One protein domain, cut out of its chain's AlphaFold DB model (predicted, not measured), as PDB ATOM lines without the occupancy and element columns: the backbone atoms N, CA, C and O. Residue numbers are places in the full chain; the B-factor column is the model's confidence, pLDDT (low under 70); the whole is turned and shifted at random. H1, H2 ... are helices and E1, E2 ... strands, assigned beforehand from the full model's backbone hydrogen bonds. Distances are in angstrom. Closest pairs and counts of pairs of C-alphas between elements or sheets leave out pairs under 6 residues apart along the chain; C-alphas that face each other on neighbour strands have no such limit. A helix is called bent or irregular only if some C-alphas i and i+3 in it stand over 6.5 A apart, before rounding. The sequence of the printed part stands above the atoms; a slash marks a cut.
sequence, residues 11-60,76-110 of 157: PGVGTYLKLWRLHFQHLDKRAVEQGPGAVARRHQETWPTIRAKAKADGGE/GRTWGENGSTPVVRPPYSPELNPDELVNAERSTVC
ATOM      1  N   PRO A  11     -15.061  -9.875  38.026       79.81
ATOM      2  CA  PRO A  11     -16.443  -9.451  38.257       79.81
ATOM      3  C   PRO A  11     -16.830  -9.434  39.744       79.81
ATOM      4  O   PRO A  11     -17.592  -8.573  40.181       79.81
ATOM      5  N   GLY A  12     -16.287 -10.367  40.535       82.94
ATOM      6  CA  GLY A  12     -16.522 -10.450  41.974       82.94
ATOM      7  C   GLY A  12     -16.009  -9.217  42.711       82.94
ATOM      8  O   GLY A  12     -16.719  -8.678  43.556       82.94
ATOM      9  N   VAL A  13     -14.831  -8.711  42.336       85.50
ATOM     10  CA  VAL A  13     -14.279  -7.464  42.889       85.50
ATOM     11  C   VAL A  13     -15.243  -6.295  42.658       85.50
ATOM     12  O   VAL A  13     -15.548  -5.565  43.598       85.50
ATOM     13  N   GLY A  14     -15.806  -6.162  41.453       84.00
ATOM     14  CA  GLY A  14     -16.786  -5.114  41.147       84.00
ATOM     15  C   GLY A  14     -18.052  -5.178  42.011       84.00
ATOM     16  O   GLY A  14     -18.579  -4.140  42.413       84.00
ATOM     17  N   THR A  15     -18.530  -6.379  42.343       85.00
ATOM     18  CA  THR A  15     -19.685  -6.569  43.238       85.00
ATOM     19  C   THR A  15     -19.376  -6.136  44.671       85.00
ATOM     20  O   THR A  15     -20.191  -5.452  45.289       85.00
ATOM     21  N   TYR A  16     -18.189  -6.468  45.187       86.88
ATOM     22  CA  TYR A  16     -17.765  -6.035  46.522       86.88
ATOM     23  C   TYR A  16     -17.566  -4.521  46.609       86.88
ATOM     24  O   TYR A  16     -17.999  -3.902  47.577       86.88
ATOM     25  N   LEU A  17     -16.986  -3.904  45.577       85.50
ATOM     26  CA  LEU A  17     -16.809  -2.452  45.531       85.50
ATOM     27  C   LEU A  17     -18.160  -1.722  45.564       85.50
ATOM     28  O   LEU A  17     -18.328  -0.778  46.333       85.50
ATOM     29  N   LYS A  18     -19.165  -2.220  44.831       83.75
ATOM     30  CA  LYS A  18     -20.541  -1.698  44.906       83.75
ATOM     31  C   LYS A  18     -21.159  -1.870  46.293       83.75
ATOM     32  O   LYS A  18     -21.832  -0.959  46.773       83.75
ATOM     33  N   LEU A  19     -20.927  -3.012  46.946       87.94
ATOM     34  CA  LEU A  19     -21.417  -3.273  48.302       87.94
ATOM     35  C   LEU A  19     -20.827  -2.282  49.318       87.94
ATOM     36  O   LEU A  19     -21.536  -1.809  50.203       87.94
ATOM     37  N   TRP A  20     -19.562  -1.899  49.142       86.00
ATOM     38  CA  TRP A  20     -18.892  -0.857  49.927       86.00
ATOM     39  C   TRP A  20     -19.221   0.571  49.484       86.00
ATOM     40  O   TRP A  20     -18.530   1.507  49.872       86.00
ATOM     41  N   ARG A  21     -20.291   0.755  48.699       84.44
ATOM     42  CA  ARG A  21     -20.764   2.062  48.213       84.44
ATOM     43  C   ARG A  21     -19.749   2.812  47.344       84.44
ATOM     44  O   ARG A  21     -19.859   4.026  47.174       84.44
ATOM     45  N   LEU A  22     -18.806   2.091  46.741       83.50
ATOM     46  CA  LEU A  22     -17.941   2.633  45.706       83.50
ATOM     47  C   LEU A  22     -18.642   2.491  44.358       83.50
ATOM     48  O   LEU A  22     -19.154   1.430  43.996       83.50
ATOM     49  N   HIS A  23     -18.656   3.578  43.601       79.94
ATOM     50  CA  HIS A  23     -19.231   3.643  42.272       79.94
ATOM     51  C   HIS A  23     -18.129   3.823  41.233       79.94
ATOM     52  O   HIS A  23     -17.143   4.524  41.464       79.94
ATOM     53  N   PHE A  24     -18.309   3.206  40.069       79.12
ATOM     54  CA  PHE A  24     -17.403   3.379  38.944       79.12
ATOM     55  C   PHE A  24     -17.686   4.729  38.282       79.12
ATOM     56  O   PHE A  24     -18.736   4.928  37.672       79.12
ATOM     57  N   GLN A  25     -16.781   5.683  38.468       81.06
ATOM     58  CA  GLN A  25     -16.974   7.086  38.116       81.06
ATOM     59  C   GLN A  25     -15.947   7.549  37.079       81.06
ATOM     60  O   GLN A  25     -14.814   7.060  37.010       81.06
ATOM     61  N   HIS A  26     -16.369   8.507  36.256       73.56
ATOM     62  CA  HIS A  26     -15.474   9.259  35.385       73.56
ATOM     63  C   HIS A  26     -14.674  10.244  36.240       73.56
ATOM     64  O   HIS A  26     -15.252  10.924  37.086       73.56
ATOM     65  N   LEU A  27     -13.360  10.304  36.036       70.25
ATOM     66  CA  LEU A  27     -12.524  11.297  36.704       70.25
ATOM     67  C   LEU A  27     -12.885  12.683  36.180       70.25
ATOM     68  O   LEU A  27     -12.859  12.902  34.968       70.25
ATOM     69  N   ASP A  28     -13.166  13.619  37.081       65.62
ATOM     70  CA  ASP A  28     -13.313  15.018  36.691       65.62
ATOM     71  C   ASP A  28     -11.912  15.599  36.466       65.62
ATOM     72  O   ASP A  28     -11.075  15.633  37.377       65.62
ATOM     73  N   LYS A  29     -11.632  16.004  35.227       63.62
ATOM     74  CA  LYS A  29     -10.377  16.649  34.845       63.62
ATOM     75  C   LYS A  29     -10.636  18.133  34.705       63.62
ATOM     76  O   LYS A  29     -11.172  18.589  33.699       63.62
ATOM     77  N   ARG A  30     -10.205  18.892  35.705       64.44
ATOM     78  CA  ARG A  30     -10.236  20.352  35.650       64.44
ATOM     79  C   ARG A  30      -8.926  20.854  35.075       64.44
ATOM     80  O   ARG A  30      -7.853  20.397  35.478       64.44
ATOM     81  N   ALA A  31      -9.011  21.782  34.129       63.69
ATOM     82  CA  ALA A  31      -7.821  22.477  33.663       63.69
ATOM     83  C   ALA A  31      -7.241  23.287  34.832       63.69
ATOM     84  O   ALA A  31      -7.982  23.948  35.555       63.69
ATOM     85  N   VAL A  32      -5.921  23.240  35.019       59.12
ATOM     86  CA  VAL A  32      -5.235  23.956  36.118       59.12
ATOM     87  C   VAL A  32      -5.448  25.464  36.007       59.12
ATOM     88  O   VAL A  32      -5.596  26.149  37.011       59.12
ATOM     89  N   GLU A  33      -5.543  25.965  34.778       60.81
ATOM     90  CA  GLU A  33      -5.800  27.372  34.467       60.81
ATOM     91  C   GLU A  33      -7.272  27.781  34.665       60.81
ATOM     92  O   GLU A  33      -7.610  28.964  34.576       60.81
ATOM     93  N   GLN A  34      -8.179  26.833  34.934       64.69
ATOM     94  CA  GLN A  34      -9.599  27.125  35.108       64.69
ATOM     95  C   GLN A  34      -9.848  27.811  36.457       64.69
ATOM     96  O   GLN A  34     -10.060  27.175  37.486       64.69
ATOM     97  N   GLY A  35      -9.889  29.143  36.437       73.94
ATOM     98  CA  GLY A  35     -10.283  29.944  37.592       73.94
ATOM     99  C   GLY A  35     -11.790  29.826  37.878       73.94
ATOM    100  O   GLY A  35     -12.591  30.251  37.039       73.94
ATOM    101  N   PRO A  36     -12.223  29.336  39.059       73.94
ATOM    102  CA  PRO A  36     -13.647  29.190  39.380       73.94
ATOM    103  C   PRO A  36     -14.398  30.532  39.359       73.94
ATOM    104  O   PRO A  36     -15.545  30.593  38.921       73.94
ATOM    105  N   GLY A  37     -13.732  31.629  39.738       79.31
ATOM    106  CA  GLY A  37     -14.300  32.979  39.656       79.31
ATOM    107  C   GLY A  37     -14.523  33.464  38.220       79.31
ATOM    108  O   GLY A  37     -15.546  34.077  37.926       79.31
ATOM    109  N   ALA A  38     -13.615  33.141  37.293       78.00
ATOM    110  CA  ALA A  38     -13.764  33.509  35.885       78.00
ATOM    111  C   ALA A  38     -14.924  32.750  35.220       78.00
ATOM    112  O   ALA A  38     -15.661  33.325  34.418       78.00
ATOM    113  N   VAL A  39     -15.122  31.483  35.601       79.81
ATOM    114  CA  VAL A  39     -16.266  30.670  35.167       79.81
ATOM    115  C   VAL A  39     -17.572  31.265  35.693       79.81
ATOM    116  O   VAL A  39     -18.486  31.508  34.906       79.81
ATOM    117  N   ALA A  40     -17.649  31.570  36.991       83.12
ATOM    118  CA  ALA A  40     -18.839  32.170  37.595       83.12
ATOM    119  C   ALA A  40     -19.200  33.513  36.940       83.12
ATOM    120  O   ALA A  40     -20.342  33.704  36.523       83.12
ATOM    121  N   ARG A  41     -18.213  34.396  36.748       85.94
ATOM    122  CA  ARG A  41     -18.398  35.686  36.070       85.94
ATOM    123  C   ARG A  41     -18.904  35.517  34.638       85.94
ATOM    124  O   ARG A  41     -19.838  36.198  34.225       85.94
ATOM    125  N   ARG A  42     -18.343  34.566  33.885       86.50
ATOM    126  CA  ARG A  42     -18.807  34.268  32.522       86.50
ATOM    127  C   ARG A  42     -20.275  33.830  32.510       86.50
ATOM    128  O   ARG A  42     -21.011  34.253  31.625       86.50
ATOM    129  N   HIS A  43     -20.697  33.014  33.476       86.94
ATOM    130  CA  HIS A  43     -22.085  32.560  33.593       86.94
ATOM    131  C   HIS A  43     -23.054  33.668  34.020       86.94
ATOM    132  O   HIS A  43     -24.164  33.720  33.495       86.94
ATOM    133  N   GLN A  44     -22.654  34.527  34.960       88.00
ATOM    134  CA  GLN A  44     -23.530  35.548  35.543       88.00
ATOM    135  C   GLN A  44     -23.622  36.814  34.691       88.00
ATOM    136  O   GLN A  44     -24.699  37.383  34.558       88.00
ATOM    137  N   GLU A  45     -22.511  37.246  34.099       87.88
ATOM    138  CA  GLU A  45     -22.425  38.541  33.422       87.88
ATOM    139  C   GLU A  45     -22.329  38.357  31.911       87.88
ATOM    140  O   GLU A  45     -23.177  38.815  31.149       87.88
ATOM    141  N   THR A  46     -21.304  37.637  31.456       85.38
ATOM    142  CA  THR A  46     -20.931  37.623  30.036       85.38
ATOM    143  C   THR A  46     -21.942  36.865  29.176       85.38
ATOM    144  O   THR A  46     -22.286  37.305  28.078       85.38
ATOM    145  N   TRP A  47     -22.433  35.722  29.656       89.56
ATOM    146  CA  TRP A  47     -23.337  34.869  28.889       89.56
ATOM    147  C   TRP A  47     -24.720  35.497  28.655       89.56
ATOM    148  O   TRP A  47     -25.163  35.512  27.502       89.56
ATOM    149  N   PRO A  48     -25.391  36.083  29.668       92.19
ATOM    150  CA  PRO A  48     -26.645  36.798  29.450       92.19
ATOM    151  C   PRO A  48     -26.510  37.953  28.455       92.19
ATOM    152  O   PRO A  48     -27.386  38.115  27.607       92.19
ATOM    153  N   THR A  49     -25.407  38.709  28.494       91.81
ATOM    154  CA  THR A  49     -25.165  39.820  27.560       91.81
ATOM    155  C   THR A  49     -24.995  39.336  26.122       91.81
ATOM    156  O   THR A  49     -25.636  39.873  25.219       91.81
ATOM    157  N   ILE A  50     -24.186  38.294  25.893       88.31
ATOM    158  CA  ILE A  50     -24.001  37.708  24.553       88.31
ATOM    159  C   ILE A  50     -25.335  37.169  24.023       88.31
ATOM    160  O   ILE A  50     -25.685  37.412  22.870       88.31
ATOM    161  N   ARG A  51     -26.115  36.492  24.874       91.44
ATOM    162  CA  ARG A  51     -27.423  35.942  24.502       91.44
ATOM    163  C   ARG A  51     -28.452  37.027  24.185       91.44
ATOM    164  O   ARG A  51     -29.214  36.876  23.234       91.44
ATOM    165  N   ALA A  52     -28.483  38.110  24.962       89.94
ATOM    166  CA  ALA A  52     -29.371  39.243  24.713       89.94
ATOM    167  C   ALA A  52     -29.026  39.942  23.393       89.94
ATOM    168  O   ALA A  52     -29.925  40.224  22.605       89.94
ATOM    169  N   LYS A  53     -27.729  40.141  23.122       90.94
ATOM    170  CA  LYS A  53     -27.248  40.718  21.866       90.94
ATOM    171  C   LYS A  53     -27.601  39.840  20.662       90.94
ATOM    172  O   LYS A  53     -28.211  40.327  19.722       90.94
ATOM    173  N   ALA A  54     -27.330  38.536  20.737       90.81
ATOM    174  CA  ALA A  54     -27.698  37.596  19.678       90.81
ATOM    175  C   ALA A  54     -29.212  37.589  19.403       90.81
ATOM    176  O   ALA A  54     -29.629  37.570  18.251       90.81
ATOM    177  N   LYS A  55     -30.047  37.684  20.449       89.81
ATOM    178  CA  LYS A  55     -31.504  37.781  20.293       89.81
ATOM    179  C   LYS A  55     -31.944  39.091  19.626       89.81
ATOM    180  O   LYS A  55     -32.868  39.055  18.822       89.81
ATOM    181  N   ALA A  56     -31.324  40.219  19.974       91.56
ATOM    182  CA  ALA A  56     -31.630  41.520  19.376       91.56
ATOM    183  C   ALA A  56     -31.227  41.578  17.893       91.56
ATOM    184  O   ALA A  56     -31.980  42.096  17.075       91.56
ATOM    185  N   ASP A  57     -30.085  40.978  17.559       89.31
ATOM    186  CA  ASP A  57     -29.532  40.957  16.203       89.31
ATOM    187  C   ASP A  57     -30.120  39.819  15.337       89.31
ATOM    188  O   ASP A  57     -29.792  39.703  14.159       89.31
ATOM    189  N   GLY A  58     -30.967  38.949  15.910       90.62
ATOM    190  CA  GLY A  58     -31.486  37.749  15.239       90.62
ATOM    191  C   GLY A  58     -30.403  36.722  14.879       90.62
ATOM    192  O   GLY A  58     -30.606  35.903  13.986       90.62
ATOM    193  N   GLY A  59     -29.244  36.782  15.541       87.62
ATOM    194  CA  GLY A  59     -28.073  35.956  15.265       87.62
ATOM    195  C   GLY A  59     -28.075  34.622  16.013       87.62
ATOM    196  O   GLY A  59     -28.561  34.509  17.140       87.62
ATOM    197  N   GLU A  60     -27.474  33.605  15.398       86.88
ATOM    198  CA  GLU A  60     -27.263  32.290  16.006       86.88
ATOM    199  C   GLU A  60     -25.904  32.228  16.722       86.88
ATOM    200  O   GLU A  60     -24.892  32.721  16.221       86.88
ATOM    201  N   GLY A  76      -9.264   8.009  32.324       63.88
ATOM    202  CA  GLY A  76      -9.383   6.831  33.173       63.88
ATOM    203  C   GLY A  76     -10.730   6.843  33.894       63.88
ATOM    204  O   GLY A  76     -11.296   7.900  34.166       63.88
ATOM    205  N   ARG A  77     -11.255   5.658  34.192       69.19
ATOM    206  CA  ARG A  77     -12.393   5.480  35.097       69.19
ATOM    207  C   ARG A  77     -11.863   4.833  36.366       69.19
ATOM    208  O   ARG A  77     -11.031   3.932  36.278       69.19
ATOM    209  N   THR A  78     -12.320   5.296  37.522       74.69
ATOM    210  CA  THR A  78     -11.914   4.735  38.817       74.69
ATOM    211  C   THR A  78     -13.124   4.477  39.697       74.69
ATOM    212  O   THR A  78     -14.228   4.945  39.418       74.69
ATOM    213  N   TRP A  79     -12.919   3.719  40.764       77.12
ATOM    214  CA  TRP A  79     -13.911   3.543  41.813       77.12
ATOM    215  C   TRP A  79     -13.775   4.684  42.822       77.12
ATOM    216  O   TRP A  79     -12.700   4.893  43.375       77.12
ATOM    217  N   GLY A  80     -14.853   5.433  43.036       79.38
ATOM    218  CA  GLY A  80     -14.925   6.530  44.003       79.38
ATOM    219  C   GLY A  80     -16.169   6.409  44.872       79.38
ATOM    220  O   GLY A  80     -17.126   5.728  44.496       79.38
ATOM    221  N   GLU A  81     -16.167   7.059  46.030       76.75
ATOM    222  CA  GLU A  81     -17.332   7.091  46.914       76.75
ATOM    223  C   GLU A  81     -18.528   7.754  46.220       76.75
ATOM    224  O   GLU A  81     -18.386   8.716  45.460       76.75
ATOM    225  N   ASN A  82     -19.719   7.208  46.445       67.50
ATOM    226  CA  ASN A  82     -20.936   7.721  45.836       67.50
ATOM    227  C   ASN A  82     -21.180   9.194  46.229       67.50
ATOM    228  O   ASN A  82     -21.258   9.514  47.410       67.50
ATOM    229  N   GLY A  83     -21.310  10.078  45.237       67.56
ATOM    230  CA  GLY A  83     -21.479  11.525  45.440       67.56
ATOM    231  C   GLY A  83     -20.179  12.334  45.507       67.56
ATOM    232  O   GLY A  83     -20.231  13.557  45.395       67.56
ATOM    233  N   SER A  84     -19.020  11.675  45.597       68.19
ATOM    234  CA  SER A  84     -17.702  12.312  45.570       68.19
ATOM    235  C   SER A  84     -16.986  11.958  44.272       68.19
ATOM    236  O   SER A  84     -16.351  10.908  44.161       68.19
ATOM    237  N   THR A  85     -17.085  12.833  43.268       66.75
ATOM    238  CA  THR A  85     -16.348  12.642  42.014       66.75
ATOM    239  C   THR A  85     -14.858  12.868  42.254       66.75
ATOM    240  O   THR A  85     -14.472  13.955  42.694       66.75
ATOM    241  N   PRO A  86     -13.996  11.876  41.969       63.03
ATOM    242  CA  PRO A  86     -12.563  12.038  42.138       63.03
ATOM    243  C   PRO A  86     -12.051  13.053  41.113       63.03
ATOM    244  O   PRO A  86     -12.026  12.789  39.907       63.03
ATOM    245  N   VAL A  87     -11.657  14.229  41.603       65.69
ATOM    246  CA  VAL A  87     -11.017  15.268  40.797       65.69
ATOM    247  C   VAL A  87      -9.547  14.903  40.654       65.69
ATOM    248  O   VAL A  87      -8.804  14.900  41.636       65.69
ATOM    249  N   VAL A  88      -9.118  14.595  39.432       63.78
ATOM    250  CA  VAL A  88      -7.718  14.259  39.160       63.78
ATOM    251  C   VAL A  88      -7.012  15.469  38.581       63.78
ATOM    252  O   VAL A  88      -7.331  15.948  37.493       63.78
ATOM    253  N   ARG A  89      -6.036  15.963  39.347       63.00
ATOM    254  CA  ARG A  89      -5.121  17.025  38.927       63.00
ATOM    255  C   ARG A  89      -4.064  16.452  37.976       63.00
ATOM    256  O   ARG A  89      -3.760  15.259  38.058       63.00
ATOM    257  N   PRO A  90      -3.501  17.257  37.060       59.94
ATOM    258  CA  PRO A  90      -2.518  16.750  36.117       59.94
ATOM    259  C   PRO A  90      -1.268  16.231  36.837       59.94
ATOM    260  O   PRO A  90      -0.868  16.800  37.853       59.94
ATOM    261  N   PRO A  91      -0.598  15.211  36.278       54.66
ATOM    262  CA  PRO A  91       0.540  14.543  36.912       54.66
ATOM    263  C   PRO A  91       1.788  15.423  37.111       54.66
ATOM    264  O   PRO A  91       2.732  14.981  37.751       54.66
ATOM    265  N   TYR A  92       1.809  16.660  36.599       54.66
ATOM    266  CA  TYR A  92       2.971  17.558  36.635       54.66
ATOM    267  C   TYR A  92       2.749  18.836  37.475       54.66
ATOM    268  O   TYR A  92       3.377  19.859  37.225       54.66
ATOM    269  N   SER A  93       1.852  18.808  38.468       51.47
ATOM    270  CA  SER A  93       1.679  19.896  39.454       51.47
ATOM    271  C   SER A  93       1.702  19.363  40.895       51.47
ATOM    272  O   SER A  93       0.643  19.238  41.517       51.47
ATOM    273  N   PRO A  94       2.895  19.034  41.433       53.53
ATOM    274  CA  PRO A  94       3.048  18.492  42.790       53.53
ATOM    275  C   PRO A  94       2.663  19.502  43.886       53.53
ATOM    276  O   PRO A  94       2.093  19.116  44.900       53.53
ATOM    277  N   GLU A  95       2.844  20.801  43.633       53.25
ATOM    278  CA  GLU A  95       2.529  21.929  44.537       53.25
ATOM    279  C   GLU A  95       1.061  21.975  45.016       53.25
ATOM    280  O   GLU A  95       0.733  22.637  45.996       53.25
ATOM    281  N   LEU A  96       0.148  21.294  44.314       51.12
ATOM    282  CA  LEU A  96      -1.297  21.337  44.564       51.12
ATOM    283  C   LEU A  96      -1.859  19.993  45.051       51.12
ATOM    284  O   LEU A  96      -3.082  19.817  45.103       51.12
ATOM    285  N   ASN A  97      -0.996  19.023  45.369       53.78
ATOM    286  CA  ASN A  97      -1.396  17.681  45.768       53.78
ATOM    287  C   ASN A  97      -1.359  17.491  47.304       53.78
ATOM    288  O   ASN A  97      -0.271  17.365  47.854       53.78
ATOM    289  N   PRO A  98      -2.501  17.400  48.021       53.44
ATOM    290  CA  PRO A  98      -2.517  17.102  49.455       53.44
ATOM    291  C   PRO A  98      -1.839  15.772  49.825       53.44
ATOM    292  O   PRO A  98      -1.357  15.652  50.948       53.44
ATOM    293  N   ASP A  99      -1.732  14.805  48.904       50.66
ATOM    294  CA  ASP A  99      -1.005  13.550  49.153       50.66
ATOM    295  C   ASP A  99       0.525  13.752  49.258       50.66
ATOM    296  O   ASP A  99       1.214  12.955  49.897       50.66
ATOM    297  N   GLU A 100       1.077  14.832  48.684       52.91
ATOM    298  CA  GLU A 100       2.504  15.174  48.822       52.91
ATOM    299  C   GLU A 100       2.833  15.647  50.246       52.91
ATOM    300  O   GLU A 100       3.930  15.383  50.733       52.91
ATOM    301  N   LEU A 101       1.876  16.264  50.960       47.38
ATOM    302  CA  LEU A 101       2.061  16.689  52.355       47.38
ATOM    303  C   LEU A 101       2.275  15.480  53.284       47.38
ATOM    304  O   LEU A 101       3.149  15.500  54.149       47.38
ATOM    305  N   VAL A 102       1.524  14.400  53.048       53.25
ATOM    306  CA  VAL A 102       1.625  13.133  53.795       53.25
ATOM    307  C   VAL A 102       2.932  12.393  53.468       53.25
ATOM    308  O   VAL A 102       3.552  11.781  54.343       53.25
ATOM    309  N   ASN A 103       3.401  12.466  52.219       53.19
ATOM    310  CA  ASN A 103       4.679  11.872  51.814       53.19
ATOM    311  C   ASN A 103       5.896  12.661  52.321       53.19
ATOM    312  O   ASN A 103       6.917  12.050  52.657       53.19
ATOM    313  N   ALA A 104       5.789  13.989  52.422       51.50
ATOM    314  CA  ALA A 104       6.810  14.839  53.025       51.50
ATOM    315  C   ALA A 104       6.994  14.509  54.515       51.50
ATOM    316  O   ALA A 104       8.128  14.348  54.962       51.50
ATOM    317  N   GLU A 105       5.901  14.283  55.254       40.94
ATOM    318  CA  GLU A 105       5.935  13.891  56.671       40.94
ATOM    319  C   GLU A 105       6.641  12.537  56.897       40.94
ATOM    320  O   GLU A 105       7.409  12.371  57.847       40.94
ATOM    321  N   ARG A 106       6.486  11.578  55.969       33.69
ATOM    322  CA  ARG A 106       7.204  10.287  56.009       33.69
ATOM    323  C   ARG A 106       8.718  10.413  55.839       33.69
ATOM    324  O   ARG A 106       9.440   9.559  56.351       33.69
ATOM    325  N   SER A 107       9.199  11.437  55.133       40.72
ATOM    326  CA  SER A 107      10.642  11.682  54.984       40.72
ATOM    327  C   SER A 107      11.249  12.344  56.221       40.72
ATOM    328  O   SER A 107      12.426  12.138  56.500       40.72
ATOM    329  N   THR A 108      10.458  13.085  57.001       43.28
ATOM    330  CA  THR A 108      10.907  13.732  58.244       43.28
ATOM    331  C   THR A 108      10.985  12.762  59.426       43.28
ATOM    332  O   THR A 108      11.828  12.931  60.303       43.28
ATOM    333  N   VAL A 109      10.126  11.734  59.458       42.03
ATOM    334  CA  VAL A 109      10.042  10.759  60.567       42.03
ATOM    335  C   VAL A 109      11.131   9.677  60.502       42.03
ATOM    336  O   VAL A 109      11.451   9.064  61.520       42.03
ATOM    337  N   CYS A 110      11.763   9.474  59.345       38.06
ATOM    338  CA  CYS A 110      12.916   8.586  59.209       38.06
ATOM    339  C   CYS A 110      14.205   9.408  59.071       38.06
ATOM    340  O   CYS A 110      14.621   9.675  57.941       38.06
TER     341      CYS A 110
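What this domain is: This is residues 11 to 60 and 76 to 110 of the 157 residues of an uncharacterized protein of Streptomyces sp. OspMP-M45 (UniProt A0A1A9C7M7). The model is a spread-out, three-armed shape: a small antiparallel sheet of two strands, E1 and E2, with H1 beside it, and two helical arms, H2 and H3, that stick out far from it with residues 36 to 50, 52 to 56 and 98 to 109. H2 and H3 lead to opposite ends of the longest axis. The printed part has 85 residues, with three named helices and two named strands in the order H1, E1, H2, E2, H3, and is mostly helix. It is extended, with a radius of gyration of the C-alphas of 20.9 A, and flat, spanning 65 by 39 by 18 A.

How they stand to each other: H1, residues 11 to 19, comes closest to E1, residues 22 to 26, at the C-alphas of Leu 17 and His 23, 7.3 A apart. E1 and E2, residues 77 to 81, are antiparallel neighbours at 137 degrees, with N 23 and O 80 at 2.8 A and N 78 and O 25 at 3.1 A, within hydrogen-bond range. H2, residues 36 to 56, was assigned as one helix by its hydrogen bonds but is bent, with C-alphas 44 and 47 6.7 A apart; its arms H2a, residues 36 to 44, and H2b, residues 47 to 56, stand at a shallow tilt of 27 degrees. H3, residues 98 to 109, is apart from H1, H2a and H2b. Every O i to N i+4 pair is within hydrogen-bond range in H1, H2a and H2b, and 7 of 8 are in H3.

Where its parts are: H1 begins at C-alpha 11 (-16.443, -9.451, 38.257) and is 12.8 A long. E1 measures 12.5 A, H2a 12.4 A, H2b 14.3 A and E2 12.9 A. H3, 17.9 A long, ends at C-alpha 109 (10.042, 10.759, 60.567).

The domain as a whole: The C-alphas of Gly 58 and Cys 110 are the two farthest apart, 69.0 A. Residues 61 to 75 are not printed, and C-alphas 60 and 76 are 35.5 A apart across this cut. The link from E2 to H3 is long, with 16 residues. The pLDDT is under 70 in residues 28 to 34, 76 to 77 and 82 to 110.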